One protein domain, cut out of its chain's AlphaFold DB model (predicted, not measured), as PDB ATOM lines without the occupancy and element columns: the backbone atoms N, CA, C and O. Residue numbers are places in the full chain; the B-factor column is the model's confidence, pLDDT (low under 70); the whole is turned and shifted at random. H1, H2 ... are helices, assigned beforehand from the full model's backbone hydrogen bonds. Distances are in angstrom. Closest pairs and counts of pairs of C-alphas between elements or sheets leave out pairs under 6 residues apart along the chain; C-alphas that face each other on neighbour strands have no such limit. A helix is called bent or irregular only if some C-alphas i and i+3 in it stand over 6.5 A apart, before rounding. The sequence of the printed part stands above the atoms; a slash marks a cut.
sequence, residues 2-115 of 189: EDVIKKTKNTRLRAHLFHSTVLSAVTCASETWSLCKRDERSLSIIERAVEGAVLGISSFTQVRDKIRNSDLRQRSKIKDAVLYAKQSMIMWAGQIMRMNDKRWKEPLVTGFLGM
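What this domain is: This is residues 2 to 115 of the 189 residues of the protein "Paired domain-containing protein" of Angiostrongylus cantonensis (UniProt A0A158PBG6). Two helical hairpins are set end to end in a loose rod: H2 and H3 run side by side, and H6 starts beside both of them and runs on outward to form an arm, with H7 folded back along its far part. Three short helices gather at the other end of the rod, with H5 packed on the later part of H3, H1 near the first turns of H2, and H4 beyond the end of H3. The printed part has 114 residues with seven named helices, H1 to H7 in chain order, and no named strand; its class is all helix. The whole is loose, with a radius of gyration of the C-alphas of 17.3 A and spans of 56 by 27 by 21 A.

How they stand to each other: The longest helix by residues is H2, residues 11 to 30, and it forms a helical hairpin with H3, residues 37 to 55. They touch at a shallow tilt of 16 degrees, opposite ways, through residues 11 to 15 of H2 and residues 54 to 55 of H3 alone; the closest C-alphas, of Thr 11 and Val 54, are 5.9 A apart. H6, residues 81 to 98, touches H2 at a steep tilt of 50 degrees, the same way, with the C-alphas of Thr 27 and Ala 85 closest at 5.6 A; they touch through residues 23 to 30 of H2 and residues 81 to 89 of H6 alone. H6 also touches H3 with residues 81 to 82 alone, at a steep tilt of 58 degrees, opposite ways; the closest C-alphas, of Glu 40 and Val 82, are 5.9 A apart. H3 and H6 are the hub, touching three helices each. Further out on H6, H7, residues 102 to 113, touches it and forms a second helical hairpin, opposite ways at a tilt of 36 degrees, only just steep; the C-alphas of Ile 96 and Lys 105 are the closest at 6.3 A. H7 is apart from H2 and from H3. H5, residues 69 to 76, touches residues 48 to 55 of H3 at a steep tilt of 54 degrees, the same way, with the C-alphas of Glu 51 and Ser 76 closest at 5.8 A. H4, residues 59 to 64, is close to H3 but not clearly touching, about perpendicular at 73 degrees, with the C-alphas of Gly 52 and Ser 59 closest at 7.4 A. H1, residues 2 to 7, is close to H2 but not clearly touching, at a shallow tilt of 10 degrees, opposite ways; the closest C-alphas, of Ile 5 and Arg 14, are 5.8 A apart. The helix packing is mostly crossed: of five touching pairs given a tilt, one is at a shallow tilt. In H1, H3, H4, H5 and H6 every O i to N i+4 pair is within hydrogen-bond range; in H2 it is 14 of 16 and in H7 6 of 8.

Where its parts are: H2 begins at C-alpha 11 (15.785, -17.306, 34.343) and spans 26.4 A; it is neither bent nor irregular, but only just: C-alphas 20 and 23 are 6.4 A apart. H3 spans 26.7 A over residues 37 to 55, and H6 spans 25.7 A over residues 81 to 98. H7 spans 15.9 A, to C-alpha 113 (22.617, 21.500, 40.537), and is only just irregular, with C-alphas 103 and 106 6.7 A apart. H5, residues 69 to 76, spans 10.5 A, while H1, from C-alpha 2 (28.952, -14.109, 38.016) to residue 7, and H4, residues 59 to 64, span 8.7 A each.

The domain as a whole: The two C-alphas farthest apart are those of Arg 64 and Lys 102, 57.6 A. The printed part has no cut, and no link is long; the link from H2 to H3, six residues, is short and the others are tight. Residues 98 to 103 stand free. The mean pLDDT of the printed part is 71.0, and 48 residues are under 70, among them residues 22 to 38 and 102 to 115.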
ATOM      1  N   GLU A   2      29.150 -13.422  39.303       51.72
ATOM      2  CA  GLU A   2      28.952 -14.109  38.016       51.72
ATOM      3  C   GLU A   2      28.734 -15.624  38.155       51.72
ATOM      4  O   GLU A   2      27.832 -16.164  37.526       51.72
ATOM      5  N   ASP A   3      29.483 -16.300  39.032       58.59
ATOM      6  CA  ASP A   3      29.336 -17.748  39.251       58.59
ATOM      7  C   ASP A   3      27.987 -18.148  39.857       58.59
ATOM      8  O   ASP A   3      27.461 -19.219  39.557       58.59
ATOM      9  N   VAL A   4      27.382 -17.274  40.667       61.41
ATOM     10  CA  VAL A   4      26.051 -17.504  41.254       61.41
ATOM     11  C   VAL A   4      24.982 -17.382  40.172       61.41
ATOM     12  O   VAL A   4      24.095 -18.233  40.083       61.41
ATOM     13  N   ILE A   5      25.120 -16.378  39.299       62.94
ATOM     14  CA  ILE A   5      24.232 -16.144  38.152       62.94
ATOM     15  C   ILE A   5      24.389 -17.253  37.100       62.94
ATOM     16  O   ILE A   5      23.408 -17.605  36.448       62.94
ATOM     17  N   LYS A   6      25.592 -17.816  36.924       66.62
ATOM     18  CA  LYS A   6      25.865 -18.931  35.998       66.62
ATOM     19  C   LYS A   6      25.352 -20.277  36.532       66.62
ATOM     20  O   LYS A   6      24.910 -21.103  35.740       66.62
ATOM     21  N   LYS A   7      25.365 -20.503  37.855       70.81
ATOM     22  CA  LYS A   7      24.852 -21.739  38.485       70.81
ATOM     23  C   LYS A   7      23.324 -21.813  38.560       70.81
ATOM     24  O   LYS A   7      22.771 -22.911  38.619       70.81
ATOM     25  N   THR A   8      22.623 -20.680  38.568       65.81
ATOM     26  CA  THR A   8      21.153 -20.678  38.611       65.81
ATOM     27  C   THR A   8      20.574 -20.998  37.233       65.81
ATOM     28  O   THR A   8      20.759 -20.239  36.291       65.81
ATOM     29  N   LYS A   9      19.821 -22.099  37.104       68.06
ATOM     30  CA  LYS A   9      19.124 -22.463  35.850       68.06
ATOM     31  C   LYS A   9      17.825 -21.677  35.625       68.06
ATOM     32  O   LYS A   9      17.349 -21.575  34.501       68.06
ATOM     33  N   ASN A  10      17.237 -21.126  36.689       73.69
ATOM     34  CA  ASN A  10      15.962 -20.415  36.621       73.69
ATOM     35  C   ASN A  10      16.166 -18.961  36.162       73.69
ATOM     36  O   ASN A  10      16.739 -18.145  36.884       73.69
ATOM     37  N   THR A  11      15.664 -18.632  34.974       69.19
ATOM     38  CA  THR A  11      15.785 -17.306  34.343       69.19
ATOM     39  C   THR A  11      15.160 -16.184  35.176       69.19
ATOM     40  O   THR A  11      15.736 -15.100  35.272       69.19
ATOM     41  N   ARG A  12      14.034 -16.448  35.852       72.50
ATOM     42  CA  ARG A  12      13.333 -15.469  36.696       72.50
ATOM     43  C   ARG A  12      14.136 -15.112  37.945       72.50
ATOM     44  O   ARG A  12      14.222 -13.938  38.292       72.50
ATOM     45  N   LEU A  13      14.757 -16.103  38.589       74.62
ATOM     46  CA  LEU A  13      15.615 -15.873  39.758       74.62
ATOM     47  C   LEU A  13      16.893 -15.112  39.386       74.62
ATOM     48  O   LEU A  13      17.300 -14.223  40.128       74.62
ATOM     49  N   ARG A  14      17.486 -15.392  38.216       71.62
ATOM     50  CA  ARG A  14      18.656 -14.647  37.713       71.62
ATOM     51  C   ARG A  14      18.336 -13.177  37.464       71.62
ATOM     52  O   ARG A  14      19.100 -12.316  37.890       71.62
ATOM     53  N   ALA A  15      17.199 -12.895  36.823       71.44
ATOM     54  CA  ALA A  15      16.736 -11.528  36.605       71.44
ATOM     55  C   ALA A  15      16.497 -10.799  37.939       71.44
ATOM     56  O   ALA A  15      16.939  -9.664  38.114       71.44
ATOM     57  N   HIS A  16      15.873 -11.466  38.917       76.38
ATOM     58  CA  HIS A  16      15.640 -10.888  40.244       76.38
ATOM     59  C   HIS A  16      16.938 -10.567  40.996       76.38
ATOM     60  O   HIS A  16      17.070  -9.474  41.547       76.38
ATOM     61  N   LEU A  17      17.905 -11.493  40.997       75.44
ATOM     62  CA  LEU A  17      19.206 -11.280  41.637       75.44
ATOM     63  C   LEU A  17      19.935 -10.091  41.005       75.44
ATOM     64  O   LEU A  17      20.475  -9.248  41.720       75.44
ATOM     65  N   PHE A  18      19.909 -10.007  39.672       69.88
ATOM     66  CA  PHE A  18      20.514  -8.912  38.922       69.88
ATOM     67  C   PHE A  18      19.910  -7.555  39.300       69.88
ATOM     68  O   PHE A  18      20.647  -6.626  39.634       69.88
ATOM     69  N   HIS A  19      18.579  -7.459  39.327       68.62
ATOM     70  CA  HIS A  19      17.882  -6.238  39.724       68.62
ATOM     71  C   HIS A  19      18.183  -5.827  41.171       68.62
ATOM     72  O   HIS A  19      18.399  -4.649  41.440       68.62
ATOM     73  N   SER A  20      18.229  -6.783  42.101       71.00
ATOM     74  CA  SER A  20      18.408  -6.472  43.523       71.00
ATOM     75  C   SER A  20      19.828  -6.053  43.893       71.00
ATOM     76  O   SER A  20      19.999  -5.363  44.889       71.00
ATOM     77  N   THR A  21      20.844  -6.505  43.158       73.31
ATOM     78  CA  THR A  21      22.246  -6.350  43.582       73.31
ATOM     79  C   THR A  21      23.055  -5.536  42.589       73.31
ATOM     80  O   THR A  21      23.627  -4.520  42.960       73.31
ATOM     81  N   VAL A  22      23.077  -5.943  41.320       69.75
ATOM     82  CA  VAL A  22      23.893  -5.291  40.293       69.75
ATOM     83  C   VAL A  22      23.275  -3.959  39.910       69.75
ATOM     84  O   VAL A  22      23.955  -2.942  39.959       69.75
ATOM     85  N   LEU A  23      21.976  -3.945  39.602       69.38
ATOM     86  CA  LEU A  23      21.296  -2.702  39.258       69.38
ATOM     87  C   LEU A  23      21.262  -1.745  40.459       69.38
ATOM     88  O   LEU A  23      21.528  -0.561  40.284       69.38
ATOM     89  N   SER A  24      21.029  -2.254  41.673       68.31
ATOM     90  CA  SER A  24      21.078  -1.446  42.901       68.31
ATOM     91  C   SER A  24      22.466  -0.848  43.164       68.31
ATOM     92  O   SER A  24      22.567   0.355  43.375       68.31
ATOM     93  N   ALA A  25      23.547  -1.631  43.074       68.88
ATOM     94  CA  ALA A  25      24.908  -1.136  43.302       68.88
ATOM     95  C   ALA A  25      25.363  -0.138  42.227       68.88
ATOM     96  O   ALA A  25      25.960   0.887  42.544       68.88
ATOM     97  N   VAL A  26      25.049  -0.411  40.958       65.00
ATOM     98  CA  VAL A  26      25.330   0.498  39.837       65.00
ATOM     99  C   VAL A  26      24.566   1.814  39.996       65.00
ATOM    100  O   VAL A  26      25.111   2.885  39.728       65.00
ATOM    101  N   THR A  27      23.329   1.751  40.486       63.59
ATOM    102  CA  THR A  27      22.511   2.937  40.762       63.59
ATOM    103  C   THR A  27      23.047   3.716  41.962       63.59
ATOM    104  O   THR A  27      23.214   4.921  41.854       63.59
ATOM    105  N   CYS A  28      23.427   3.041  43.048       61.66
ATOM    106  CA  CYS A  28      24.056   3.669  44.215       61.66
ATOM    107  C   CYS A  28      25.377   4.370  43.845       61.66
ATOM    108  O   CYS A  28      25.637   5.495  44.262       61.66
ATOM    109  N   ALA A  29      26.186   3.763  42.972       54.91
ATOM    110  CA  ALA A  29      27.365   4.428  42.419       54.91
ATOM    111  C   ALA A  29      26.991   5.648  41.547       54.91
ATOM    112  O   ALA A  29      27.688   6.663  41.571       54.91
ATOM    113  N   SER A  30      25.870   5.574  40.821       57.50
ATOM    114  CA  SER A  30      25.342   6.671  39.993       57.50
ATOM    115  C   SER A  30      24.724   7.815  40.813       57.50
ATOM    116  O   SER A  30      24.657   8.933  40.319       57.50
ATOM    117  N   GLU A  31      24.315   7.586  42.065       57.03
ATOM    118  CA  GLU A  31      23.858   8.644  42.986       57.03
ATOM    119  C   GLU A  31      24.990   9.615  43.356       57.03
ATOM    120  O   GLU A  31      24.733  10.752  43.740       57.03
ATOM    121  N   THR A  32      26.253   9.194  43.209       50.53
ATOM    122  CA  THR A  32      27.415  10.004  43.605       50.53
ATOM    123  C   THR A  32      28.102  10.698  42.414       50.53
ATOM    124  O   THR A  32      28.867  11.639  42.628       50.53
ATOM    125  N   TRP A  33      27.871  10.272  41.159       56.84
ATOM    126  CA  TRP A  33      28.584  10.742  39.950       56.84
ATOM    127  C   TRP A  33      27.632  11.245  38.848       56.84
ATOM    128  O   TRP A  33      26.488  10.819  38.744       56.84
ATOM    129  N   SER A  34      28.102  12.151  37.982       59.12
ATOM    130  CA  SER A  34      27.320  12.683  36.852       59.12
ATOM    131  C   SER A  34      27.076  11.607  35.784       59.12
ATOM    132  O   SER A  34      28.016  11.226  35.092       59.12
ATOM    133  N   LEU A  35      25.827  11.167  35.593       62.00
ATOM    134  CA  LEU A  35      25.444  10.274  34.488       62.00
ATOM    135  C   LEU A  35      25.729  10.949  33.145       62.00
ATOM    136  O   LEU A  35      25.052  11.892  32.739       62.00
ATOM    137  N   CYS A  36      26.761  10.474  32.460       68.19
ATOM    138  CA  CYS A  36      27.195  11.034  31.193       68.19
ATOM    139  C   CYS A  36      26.942  10.045  30.042       68.19
ATOM    140  O   CYS A  36      26.775   8.849  30.278       68.19
ATOM    141  N   LYS A  37      26.952  10.485  28.773       69.44
ATOM    142  CA  LYS A  37      26.667   9.577  27.635       69.44
ATOM    143  C   LYS A  37      27.602   8.368  27.558       69.44
ATOM    144  O   LYS A  37      27.231   7.325  27.021       69.44
ATOM    145  N   ARG A  38      28.830   8.480  28.073       67.75
ATOM    146  CA  ARG A  38      29.752   7.341  28.191       67.75
ATOM    147  C   ARG A  38      29.262   6.324  29.217       67.75
ATOM    148  O   ARG A  38      29.344   5.125  28.946       67.75
ATOM    149  N   ASP A  39      28.752   6.787  30.348       72.38
ATOM    150  CA  ASP A  39      28.201   5.923  31.387       72.38
ATOM    151  C   ASP A  39      26.905   5.287  30.893       72.38
ATOM    152  O   ASP A  39      26.774   4.074  30.983       72.38
ATOM    153  N   GLU A  40      26.024   6.033  30.217       74.19
ATOM    154  CA  GLU A  40      24.826   5.474  29.569       74.19
ATOM    155  C   GLU A  40      25.173   4.368  28.552       74.19
ATOM    156  O   GLU A  40      24.548   3.303  28.533       74.19
ATOM    157  N   ARG A  41      26.212   4.577  27.727       77.50
ATOM    158  CA  ARG A  41      26.719   3.548  26.800       77.50
ATOM    159  C   ARG A  41      27.287   2.342  27.546       77.50
ATOM    160  O   ARG A  41      27.043   1.211  27.135       77.50
ATOM    161  N   SER A  42      28.030   2.569  28.626       75.94
ATOM    162  CA  SER A  42      28.623   1.498  29.436       75.94
ATOM    163  C   SER A  42      27.542   0.676  30.140       75.94
ATOM    164  O   SER A  42      27.576  -0.551  30.080       75.94
ATOM    165  N   LEU A  43      26.527   1.340  30.698       76.25
ATOM    166  CA  LEU A  43      25.329   0.725  31.266       76.25
ATOM    167  C   LEU A  43      24.591  -0.113  30.226       76.25
ATOM    168  O   LEU A  43      24.280  -1.267  30.494       76.25
ATOM    169  N   SER A  44      24.408   0.413  29.015       79.31
ATOM    170  CA  SER A  44      23.766  -0.321  27.917       79.31
ATOM    171  C   SER A  44      24.558  -1.567  27.493       79.31
ATOM    172  O   SER A  44      23.973  -2.588  27.129       79.31
ATOM    173  N   ILE A  45      25.896  -1.512  27.527       80.88
ATOM    174  CA  ILE A  45      26.761  -2.668  27.235       80.88
ATOM    175  C   ILE A  45      26.629  -3.726  28.335       80.88
ATOM    176  O   ILE A  45      26.487  -4.909  28.013       80.88
ATOM    177  N   ILE A  46      26.657  -3.308  29.604       78.88
ATOM    178  CA  ILE A  46      26.507  -4.197  30.765       78.88
ATOM    179  C   ILE A  46      25.120  -4.844  30.757       78.88
ATOM    180  O   ILE A  46      25.021  -6.063  30.884       78.88
ATOM    181  N   GLU A  47      24.065  -4.058  30.541       80.25
ATOM    182  CA  GLU A  47      22.686  -4.534  30.426       80.25
ATOM    183  C   GLU A  47      22.581  -5.612  29.347       80.25
ATOM    184  O   GLU A  47      22.156  -6.728  29.632       80.25
ATOM    185  N   ARG A  48      23.087  -5.349  28.138       80.19
ATOM    186  CA  ARG A  48      23.045  -6.321  27.037       80.19
ATOM    187  C   ARG A  48      23.839  -7.598  27.332       80.19
ATOM    188  O   ARG A  48      23.405  -8.692  26.969       80.19
ATOM    189  N   ALA A  49      25.003  -7.484  27.974       77.94
ATOM    190  CA  ALA A  49      25.789  -8.650  28.380       77.94
ATOM    191  C   ALA A  49      25.021  -9.514  29.393       77.94
ATOM    192  O   ALA A  49      25.044 -10.744  29.321       77.94
ATOM    193  N   VAL A  50      24.289  -8.867  30.299       75.00
ATOM    194  CA  VAL A  50      23.438  -9.532  31.285       75.00
ATOM    195  C   VAL A  50      22.223 -10.166  30.622       75.00
ATOM    196  O   VAL A  50      21.907 -11.306  30.945       75.00
ATOM    197  N   GLU A  51      21.560  -9.489  29.686       81.31
ATOM    198  CA  GLU A  51      20.446 -10.058  28.920       81.31
ATOM    199  C   GLU A  51      20.868 -11.335  28.189       81.31
ATOM    200  O   GLU A  51      20.205 -12.368  28.308       81.31
ATOM    201  N   GLY A  52      22.016 -11.288  27.503       81.31
ATOM    202  CA  GLY A  52      22.616 -12.456  26.860       81.31
ATOM    203  C   GLY A  52      22.901 -13.569  27.866       81.31
ATOM    204  O   GLY A  52      22.504 -14.716  27.653       81.31
ATOM    205  N   ALA A  53      23.487 -13.233  29.019       76.69
ATOM    206  CA  ALA A  53      23.726 -14.203  30.079       76.69
ATOM    207  C   ALA A  53      22.415 -14.834  30.574       76.69
ATOM    208  O   ALA A  53      22.330 -16.065  30.605       76.69
ATOM    209  N   VAL A  54      21.403 -14.036  30.936       77.56
ATOM    210  CA  VAL A  54      20.094 -14.480  31.457       77.56
ATOM    211  C   VAL A  54      19.385 -15.407  30.471       77.56
ATOM    212  O   VAL A  54      18.833 -16.422  30.894       77.56
ATOM    213  N   LEU A  55      19.467 -15.111  29.174       77.94
ATOM    214  CA  LEU A  55      18.862 -15.913  28.109       77.94
ATOM    215  C   LEU A  55      19.744 -17.083  27.638       77.94
ATOM    216  O   LEU A  55      19.293 -17.891  26.830       77.94
ATOM    217  N   GLY A  56      20.982 -17.200  28.131       80.25
ATOM    218  CA  GLY A  56      21.936 -18.228  27.697       80.25
ATOM    219  C   GLY A  56      22.460 -18.015  26.271       80.25
ATOM    220  O   GLY A  56      22.967 -18.947  25.649       80.25
ATOM    221  N   ILE A  57      22.332 -16.800  25.742       81.19
ATOM    222  CA  ILE A  57      22.749 -16.424  24.394       81.19
ATOM    223  C   ILE A  57      24.153 -15.827  24.487       81.19
ATOM    224  O   ILE A  57      24.364 -14.781  25.101       81.19
ATOM    225  N   SER A  58      25.126 -16.493  23.868       77.25
ATOM    226  CA  SER A  58      26.478 -15.946  23.733       77.25
ATOM    227  C   SER A  58      26.532 -14.929  22.591       77.25
ATOM    228  O   SER A  58      25.732 -14.997  21.655       77.25
ATOM    229  N   SER A  59      27.516 -14.024  22.610       73.06
ATOM    230  CA  SER A  59      27.735 -13.079  21.503       73.06
ATOM    231  C   SER A  59      27.927 -13.788  20.158       73.06
ATOM    232  O   SER A  59      27.484 -13.286  19.131       73.06
ATOM    233  N   PHE A  60      28.523 -14.986  20.165       75.25
ATOM    234  CA  PHE A  60      28.688 -15.808  18.969       75.25
ATOM    235  C   PHE A  60      27.343 -16.317  18.427       75.25
ATOM    236  O   PHE A  60      27.056 -16.160  17.242       75.25
ATOM    237  N   THR A  61      26.484 -16.864  19.295       75.94
ATOM    238  CA  THR A  61      25.139 -17.324  18.907       75.94
ATOM    239  C   THR A  61      24.269 -16.166  18.432       75.94
ATOM    240  O   THR A  61      23.553 -16.300  17.448       75.94
ATOM    241  N   GLN A  62      24.383 -15.001  19.073       78.44
ATOM    242  CA  GLN A  62      23.634 -13.807  18.692       78.44
ATOM    243  C   GLN A  62      23.949 -13.346  17.260       78.44
ATOM    244  O   GLN A  62      23.032 -13.019  16.507       78.44
ATOM    245  N   VAL A  63      25.235 -13.331  16.884       81.00
ATOM    246  CA  VAL A  63      25.683 -12.941  15.536       81.00
ATOM    247  C   VAL A  63      25.279 -13.990  14.503       81.00
ATOM    248  O   VAL A  63      24.770 -13.629  13.441       81.00
ATOM    249  N   ARG A  64      25.460 -15.278  14.820       82.94
ATOM    250  CA  ARG A  64      25.106 -16.388  13.926       82.94
ATOM    251  C   ARG A  64      23.611 -16.414  13.610       82.94
ATOM    252  O   ARG A  64      23.232 -16.540  12.450       82.94
ATOM    253  N   ASP A  65      22.783 -16.227  14.632       82.00
ATOM    254  CA  ASP A  65      21.328 -16.321  14.529       82.00
ATOM    255  C   ASP A  65      20.686 -14.950  14.195       82.00
ATOM    256  O   ASP A  65      19.464 -14.817  14.190       82.00
ATOM    257  N   LYS A  66      21.506 -13.919  13.908       83.94
ATOM    258  CA  LYS A  66      21.105 -12.536  13.567       83.94
ATOM    259  C   LYS A  66      20.055 -11.937  14.521       83.94
ATOM    260  O   LYS A  66      19.179 -11.181  14.100       83.94
ATOM    261  N   ILE A  67      20.156 -12.251  15.812       81.62
ATOM    262  CA  ILE A  67      19.187 -11.832  16.834       81.62
ATOM    263  C   ILE A  67      19.351 -10.333  17.107       81.62
ATOM    264  O   ILE A  67      20.426  -9.879  17.523       81.62
ATOM    265  N   ARG A  68      18.283  -9.548  16.905       79.88
ATOM    266  CA  ARG A  68      18.309  -8.098  17.147       79.88
ATOM    267  C   ARG A  68      18.273  -7.784  18.640       79.88
ATOM    268  O   ARG A  68      17.787  -8.553  19.463       79.88
ATOM    269  N   ASN A  69      18.756  -6.592  18.990       75.56
ATOM    270  CA  ASN A  69      18.714  -6.103  20.370       75.56
ATOM    271  C   ASN A  69      17.270  -5.925  20.883       75.56
ATOM    272  O   ASN A  69      17.003  -6.133  22.061       75.56
ATOM    273  N   SER A  70      16.330  -5.588  19.991       77.31
ATOM    274  CA  SER A  70      14.891  -5.545  20.290       77.31
ATOM    275  C   SER A  70      14.371  -6.889  20.795       77.31
ATOM    276  O   SER A  70      13.613  -6.942  21.761       77.31
ATOM    277  N   ASP A  71      14.826  -7.976  20.172       80.81
ATOM    278  CA  ASP A  71      14.355  -9.327  20.459       80.81
ATOM    279  C   ASP A  71      14.902  -9.809  21.806       80.81
ATOM    280  O   ASP A  71      14.205 -10.502  22.547       80.81
ATOM    281  N   LEU A  72      16.134  -9.410  22.153       75.81
ATOM    282  CA  LEU A  72      16.703  -9.649  23.481       75.81
ATOM    283  C   LEU A  72      15.901  -8.937  24.569       75.81
ATOM    284  O   LEU A  72      15.488  -9.599  25.519       75.81
ATOM    285  N   ARG A  73      15.602  -7.644  24.394       77.44
ATOM    286  CA  ARG A  73      14.808  -6.860  25.356       77.44
ATOM    287  C   ARG A  73      13.396  -7.417  25.544       77.44
ATOM    288  O   ARG A  73      12.906  -7.521  26.667       77.44
ATOM    289  N   GLN A  74      12.755  -7.855  24.457       78.12
ATOM    290  CA  GLN A  74      11.430  -8.483  24.517       78.12
ATOM    291  C   GLN A  74      11.448  -9.807  25.302       78.12
ATOM    292  O   GLN A  74      10.492 -10.125  26.014       78.12
ATOM    293  N   ARG A  75      12.533 -10.583  25.186       75.81
ATOM    294  CA  ARG A  75      12.694 -11.882  25.859       75.81
ATOM    295  C   ARG A  75      13.173 -11.753  27.306       75.81
ATOM    296  O   ARG A  75      12.759 -12.555  28.140       75.81
ATOM    297  N   SER A  76      14.038 -10.781  27.600       70.62
ATOM    298  CA  SER A  76      14.658 -10.594  28.916       70.62
ATOM    299  C   SER A  76      13.664 -10.040  29.944       70.62
ATOM    300  O   SER A  76      13.735 -10.414  31.116       70.62
ATOM    301  N   LYS A  77      12.717  -9.186  29.509       71.94
ATOM    302  CA  LYS A  77      11.805  -8.405  30.376       71.94
ATOM    303  C   LYS A  77      12.541  -7.589  31.454       71.94
ATOM    304  O   LYS A  77      11.940  -7.212  32.461       71.94
ATOM    305  N   ILE A  78      13.833  -7.334  31.258       70.38
ATOM    306  CA  ILE A  78      14.660  -6.533  32.157       70.38
ATOM    307  C   ILE A  78      14.322  -5.058  31.906       70.38
ATOM    308  O   ILE A  78      14.127  -4.633  30.769       70.38
ATOM    309  N   LYS A  79      14.175  -4.281  32.984       71.12
ATOM    310  CA  LYS A  79      13.956  -2.829  32.888       71.12
ATOM    311  C   LYS A  79      15.212  -2.147  32.349       71.12
ATOM    312  O   LYS A  79      16.301  -2.469  32.815       71.12
ATOM    313  N   ASP A  80      15.022  -1.171  31.460       78.00
ATOM    314  CA  ASP A  80      16.108  -0.368  30.895       78.00
ATOM    315  C   ASP A  80      16.954   0.258  32.013       78.00
ATOM    316  O   ASP A  80      16.440   1.005  32.858       78.00
ATOM    317  N   ALA A  81      18.243  -0.085  32.043       75.12
ATOM    318  CA  ALA A  81      19.134   0.308  33.127       75.12
ATOM    319  C   ALA A  81      19.382   1.822  33.132       75.12
ATOM    320  O   ALA A  81      19.518   2.418  34.201       75.12
ATOM    321  N   VAL A  82      19.388   2.456  31.955       74.25
ATOM    322  CA  VAL A  82      19.572   3.905  31.805       74.25
ATOM    323  C   VAL A  82      18.337   4.646  32.308       74.25
ATOM    324  O   VAL A  82      18.457   5.592  33.085       74.25
ATOM    325  N   LEU A  83      17.141   4.192  31.926       76.00
ATOM    326  CA  LEU A  83      15.884   4.761  32.412       76.00
ATOM    327  C   LEU A  83      15.765   4.622  33.935       76.00
ATOM    328  O   LEU A  83      15.384   5.575  34.616       76.00
ATOM    329  N   TYR A  84      16.118   3.455  34.476       74.69
ATOM    330  CA  TYR A  84      16.081   3.205  35.915       74.69
ATOM    331  C   TYR A  84      17.072   4.086  36.686       74.69
ATOM    332  O   TYR A  84      16.721   4.634  37.734       74.69
ATOM    333  N   ALA A  85      18.281   4.281  36.152       71.69
ATOM    334  CA  ALA A  85      19.274   5.168  36.747       71.69
ATOM    335  C   ALA A  85      18.790   6.631  36.747       71.69
ATOM    336  O   ALA A  85      18.858   7.303  37.776       71.69
ATOM    337  N   LYS A  86      18.187   7.097  35.641       75.25
ATOM    338  CA  LYS A  86      17.573   8.436  35.547       75.25
ATOM    339  C   LYS A  86      16.434   8.624  36.554       75.25
ATOM    340  O   LYS A  86      16.380   9.644  37.238       75.25
ATOM    341  N   GLN A  87      15.543   7.640  36.683       71.81
ATOM    342  CA  GLN A  87      14.441   7.676  37.656       71.81
ATOM    343  C   GLN A  87      14.945   7.702  39.102       71.81
ATOM    344  O   GLN A  87      14.427   8.455  39.926       71.81
ATOM    345  N   SER A  88      15.969   6.911  39.405       67.88
ATOM    346  CA  SER A  88      16.578   6.874  40.736       67.88
ATOM    347  C   SER A  88      17.244   8.202  41.092       67.88
ATOM    348  O   SER A  88      17.063   8.692  42.202       67.88
ATOM    349  N   MET A  89      17.896   8.854  40.125       68.31
ATOM    350  CA  MET A  89      18.469  10.189  40.306       68.31
ATOM    351  C   MET A  89      17.397  11.239  40.652       68.31
ATOM    352  O   MET A  89      17.596  12.057  41.548       68.31
ATOM    353  N   ILE A  90      16.229  11.179  40.000       71.25
ATOM    354  CA  ILE A  90      15.078  12.049  40.311       71.25
ATOM    355  C   ILE A  90      14.528  11.758  41.715       71.25
ATOM    356  O   ILE A  90      14.235  12.688  42.471       71.25
ATOM    357  N   MET A  91      14.394  10.482  42.091       75.69
ATOM    358  CA  MET A  91      13.944  10.106  43.438       75.69
ATOM    359  C   MET A  91      14.905  10.609  44.518       75.69
ATOM    360  O   MET A  91      14.452  11.162  45.523       75.69
ATOM    361  N   TRP A  92      16.209  10.463  44.292       69.75
ATOM    362  CA  TRP A  92      17.254  10.912  45.207       69.75
ATOM    363  C   TRP A  92      17.284  12.440  45.343       69.75
ATOM    364  O   TRP A  92      17.311  12.965  46.457       69.75
ATOM    365  N   ALA A  93      17.126  13.173  44.236       65.12
ATOM    366  CA  ALA A  93      16.940  14.625  44.256       65.12
ATOM    367  C   ALA A  93      15.738  15.039  45.119       65.12
ATOM    368  O   ALA A  93      15.828  15.948  45.946       65.12
ATOM    369  N   GLY A  94      14.619  14.320  44.977       75.31
ATOM    370  CA  GLY A  94      13.430  14.516  45.801       75.31
ATOM    371  C   GLY A  94      13.681  14.251  47.289       75.31
ATOM    372  O   GLY A  94      13.136  14.965  48.132       75.31
ATOM    373  N   GLN A  95      14.522  13.272  47.634       73.31
ATOM    374  CA  GLN A  95      14.942  13.032  49.019       73.31
ATOM    375  C   GLN A  95      15.783  14.194  49.556       73.31
ATOM    376  O   GLN A  95      15.466  14.697  50.632       73.31
ATOM    377  N   ILE A  96      16.776  14.679  48.803       68.69
ATOM    378  CA  ILE A  96      17.610  15.832  49.191       68.69
ATOM    379  C   ILE A  96      16.754  17.080  49.428       68.69
ATOM    380  O   ILE A  96      16.926  17.772  50.431       68.69
ATOM    381  N   MET A  97      15.789  17.357  48.547       69.44
ATOM    382  CA  MET A  97      14.891  18.507  48.699       69.44
ATOM    383  C   MET A  97      14.064  18.436  49.993       69.44
ATOM    384  O   MET A  97      13.836  19.471  50.629       69.44
ATOM    385  N   ARG A  98      13.673  17.223  50.412       75.94
ATOM    386  CA  ARG A  98      12.937  16.954  51.660       75.94
ATOM    387  C   ARG A  98      13.825  16.885  52.905       75.94
ATOM    388  O   ARG A  98      13.287  16.947  54.008       75.94
ATOM    389  N   MET A  99      15.152  16.771  52.771       74.38
ATOM    390  CA  MET A  99      16.049  16.824  53.929       74.38
ATOM    391  C   MET A  99      15.947  18.199  54.604       74.38
ATOM    392  O   MET A  99      15.960  19.243  53.944       74.38
ATOM    393  N   ASN A 100      15.842  18.191  55.936       67.38
ATOM    394  CA  ASN A 100      15.770  19.403  56.756       67.38
ATOM    395  C   ASN A 100      17.140  19.796  57.347       67.38
ATOM    396  O   ASN A 100      17.311  20.902  57.855       67.38
ATOM    397  N   ASP A 101      18.129  18.900  57.262       75.50
ATOM    398  CA  ASP A 101      19.484  19.146  57.747       75.50
ATOM    399  C   ASP A 101      20.255  20.051  56.775       75.50
ATOM    400  O   ASP A 101      20.705  19.630  55.705       75.50
ATOM    401  N   LYS A 102      20.421  21.316  57.169       68.75
ATOM    402  CA  LYS A 102      21.130  22.339  56.390       68.75
ATOM    403  C   LYS A 102      22.618  22.019  56.198       68.75
ATOM    404  O   LYS A 102      23.201  22.501  55.233       68.75
ATOM    405  N   ARG A 103      23.216  21.180  57.056       64.69
ATOM    406  CA  ARG A 103      24.631  20.781  56.970       64.69
ATOM    407  C   ARG A 103      24.921  19.953  55.720       64.69
ATOM    408  O   ARG A 103      25.974  20.119  55.115       64.69
ATOM    409  N   TRP A 104      23.991  19.076  55.340       62.44
ATOM    410  CA  TRP A 104      24.132  18.184  54.183       62.44
ATOM    411  C   TRP A 104      23.335  18.654  52.968       62.44
ATOM    412  O   TRP A 104      23.722  18.366  51.838       62.44
ATOM    413  N   LYS A 105      22.262  19.426  53.177       65.31
ATOM    414  CA  LYS A 105      21.414  19.929  52.094       65.31
ATOM    415  C   LYS A 105      22.174  20.835  51.131       65.31
ATOM    416  O   LYS A 105      22.108  20.599  49.933       65.31
ATOM    417  N   GLU A 106      22.912  21.835  51.611       66.06
ATOM    418  CA  GLU A 106      23.591  22.781  50.708       66.06
ATOM    419  C   GLU A 106      24.730  22.153  49.886       66.06
ATOM    420  O   GLU A 106      24.745  22.361  48.668       66.06
ATOM    421  N   PRO A 107      25.635  21.331  50.459       64.69
ATOM    422  CA  PRO A 107      26.663  20.650  49.672       64.69
ATOM    423  C   PRO A 107      26.082  19.691  48.626       64.69
ATOM    424  O   PRO A 107      26.551  19.662  47.490       64.69
ATOM    425  N   LEU A 108      25.035  18.937  48.983       66.38
ATOM    426  CA  LEU A 108      24.399  17.978  48.075       66.38
ATOM    427  C   LEU A 108      23.556  18.668  46.998       66.38
ATOM    428  O   LEU A 108      23.593  18.243  45.849       66.38
ATOM    429  N   VAL A 109      22.847  19.755  47.325       65.75
ATOM    430  CA  VAL A 109      22.106  20.569  46.344       65.75
ATOM    431  C   VAL A 109      23.065  21.259  45.380       65.75
ATOM    432  O   VAL A 109      22.808  21.262  44.182       65.75
ATOM    433  N   THR A 110      24.188  21.792  45.861       62.75
ATOM    434  CA  THR A 110      25.211  22.405  44.996       62.75
ATOM    435  C   THR A 110      25.862  21.361  44.089       62.75
ATOM    436  O   THR A 110      26.042  21.606  42.897       62.75
ATOM    437  N   GLY A 111      26.152  20.170  44.626       62.81
ATOM    438  CA  GLY A 111      26.618  19.029  43.842       62.81
ATOM    439  C   GLY A 111      25.608  18.612  42.773       62.81
ATOM    440  O   GLY A 111      25.985  18.482  41.615       62.81
ATOM    441  N   PHE A 112      24.329  18.494  43.135       60.94
ATOM    442  CA  PHE A 112      23.237  18.080  42.251       60.94
ATOM    443  C   PHE A 112      22.885  19.119  41.173       60.94
ATOM    444  O   PHE A 112      22.730  18.762  40.012       60.94
ATOM    445  N   LEU A 113      22.812  20.412  41.511       56.69
ATOM    446  CA  LEU A 113      22.617  21.500  40.537       56.69
ATOM    447  C   LEU A 113      23.833  21.679  39.613       56.69
ATOM    448  O   LEU A 113      23.694  22.201  38.507       56.69
ATOM    449  N   GLY A 114      25.015  21.236  40.053       53.66
ATOM    450  CA  GLY A 114      26.214  21.107  39.225       53.66
ATOM    451  C   GLY A 114      26.233  19.858  38.333       53.66
ATOM    452  O   GLY A 114      27.103  19.755  37.464       53.66
ATOM    453  N   MET A 115      25.297  18.916  38.506       53.62
ATOM    454  CA  MET A 115      25.117  17.777  37.603       53.62
ATOM    455  C   MET A 115      24.293  18.212  36.382       53.62
ATOM    456  O   MET A 115      23.364  19.012  36.508       53.62
TER     457      MET A 115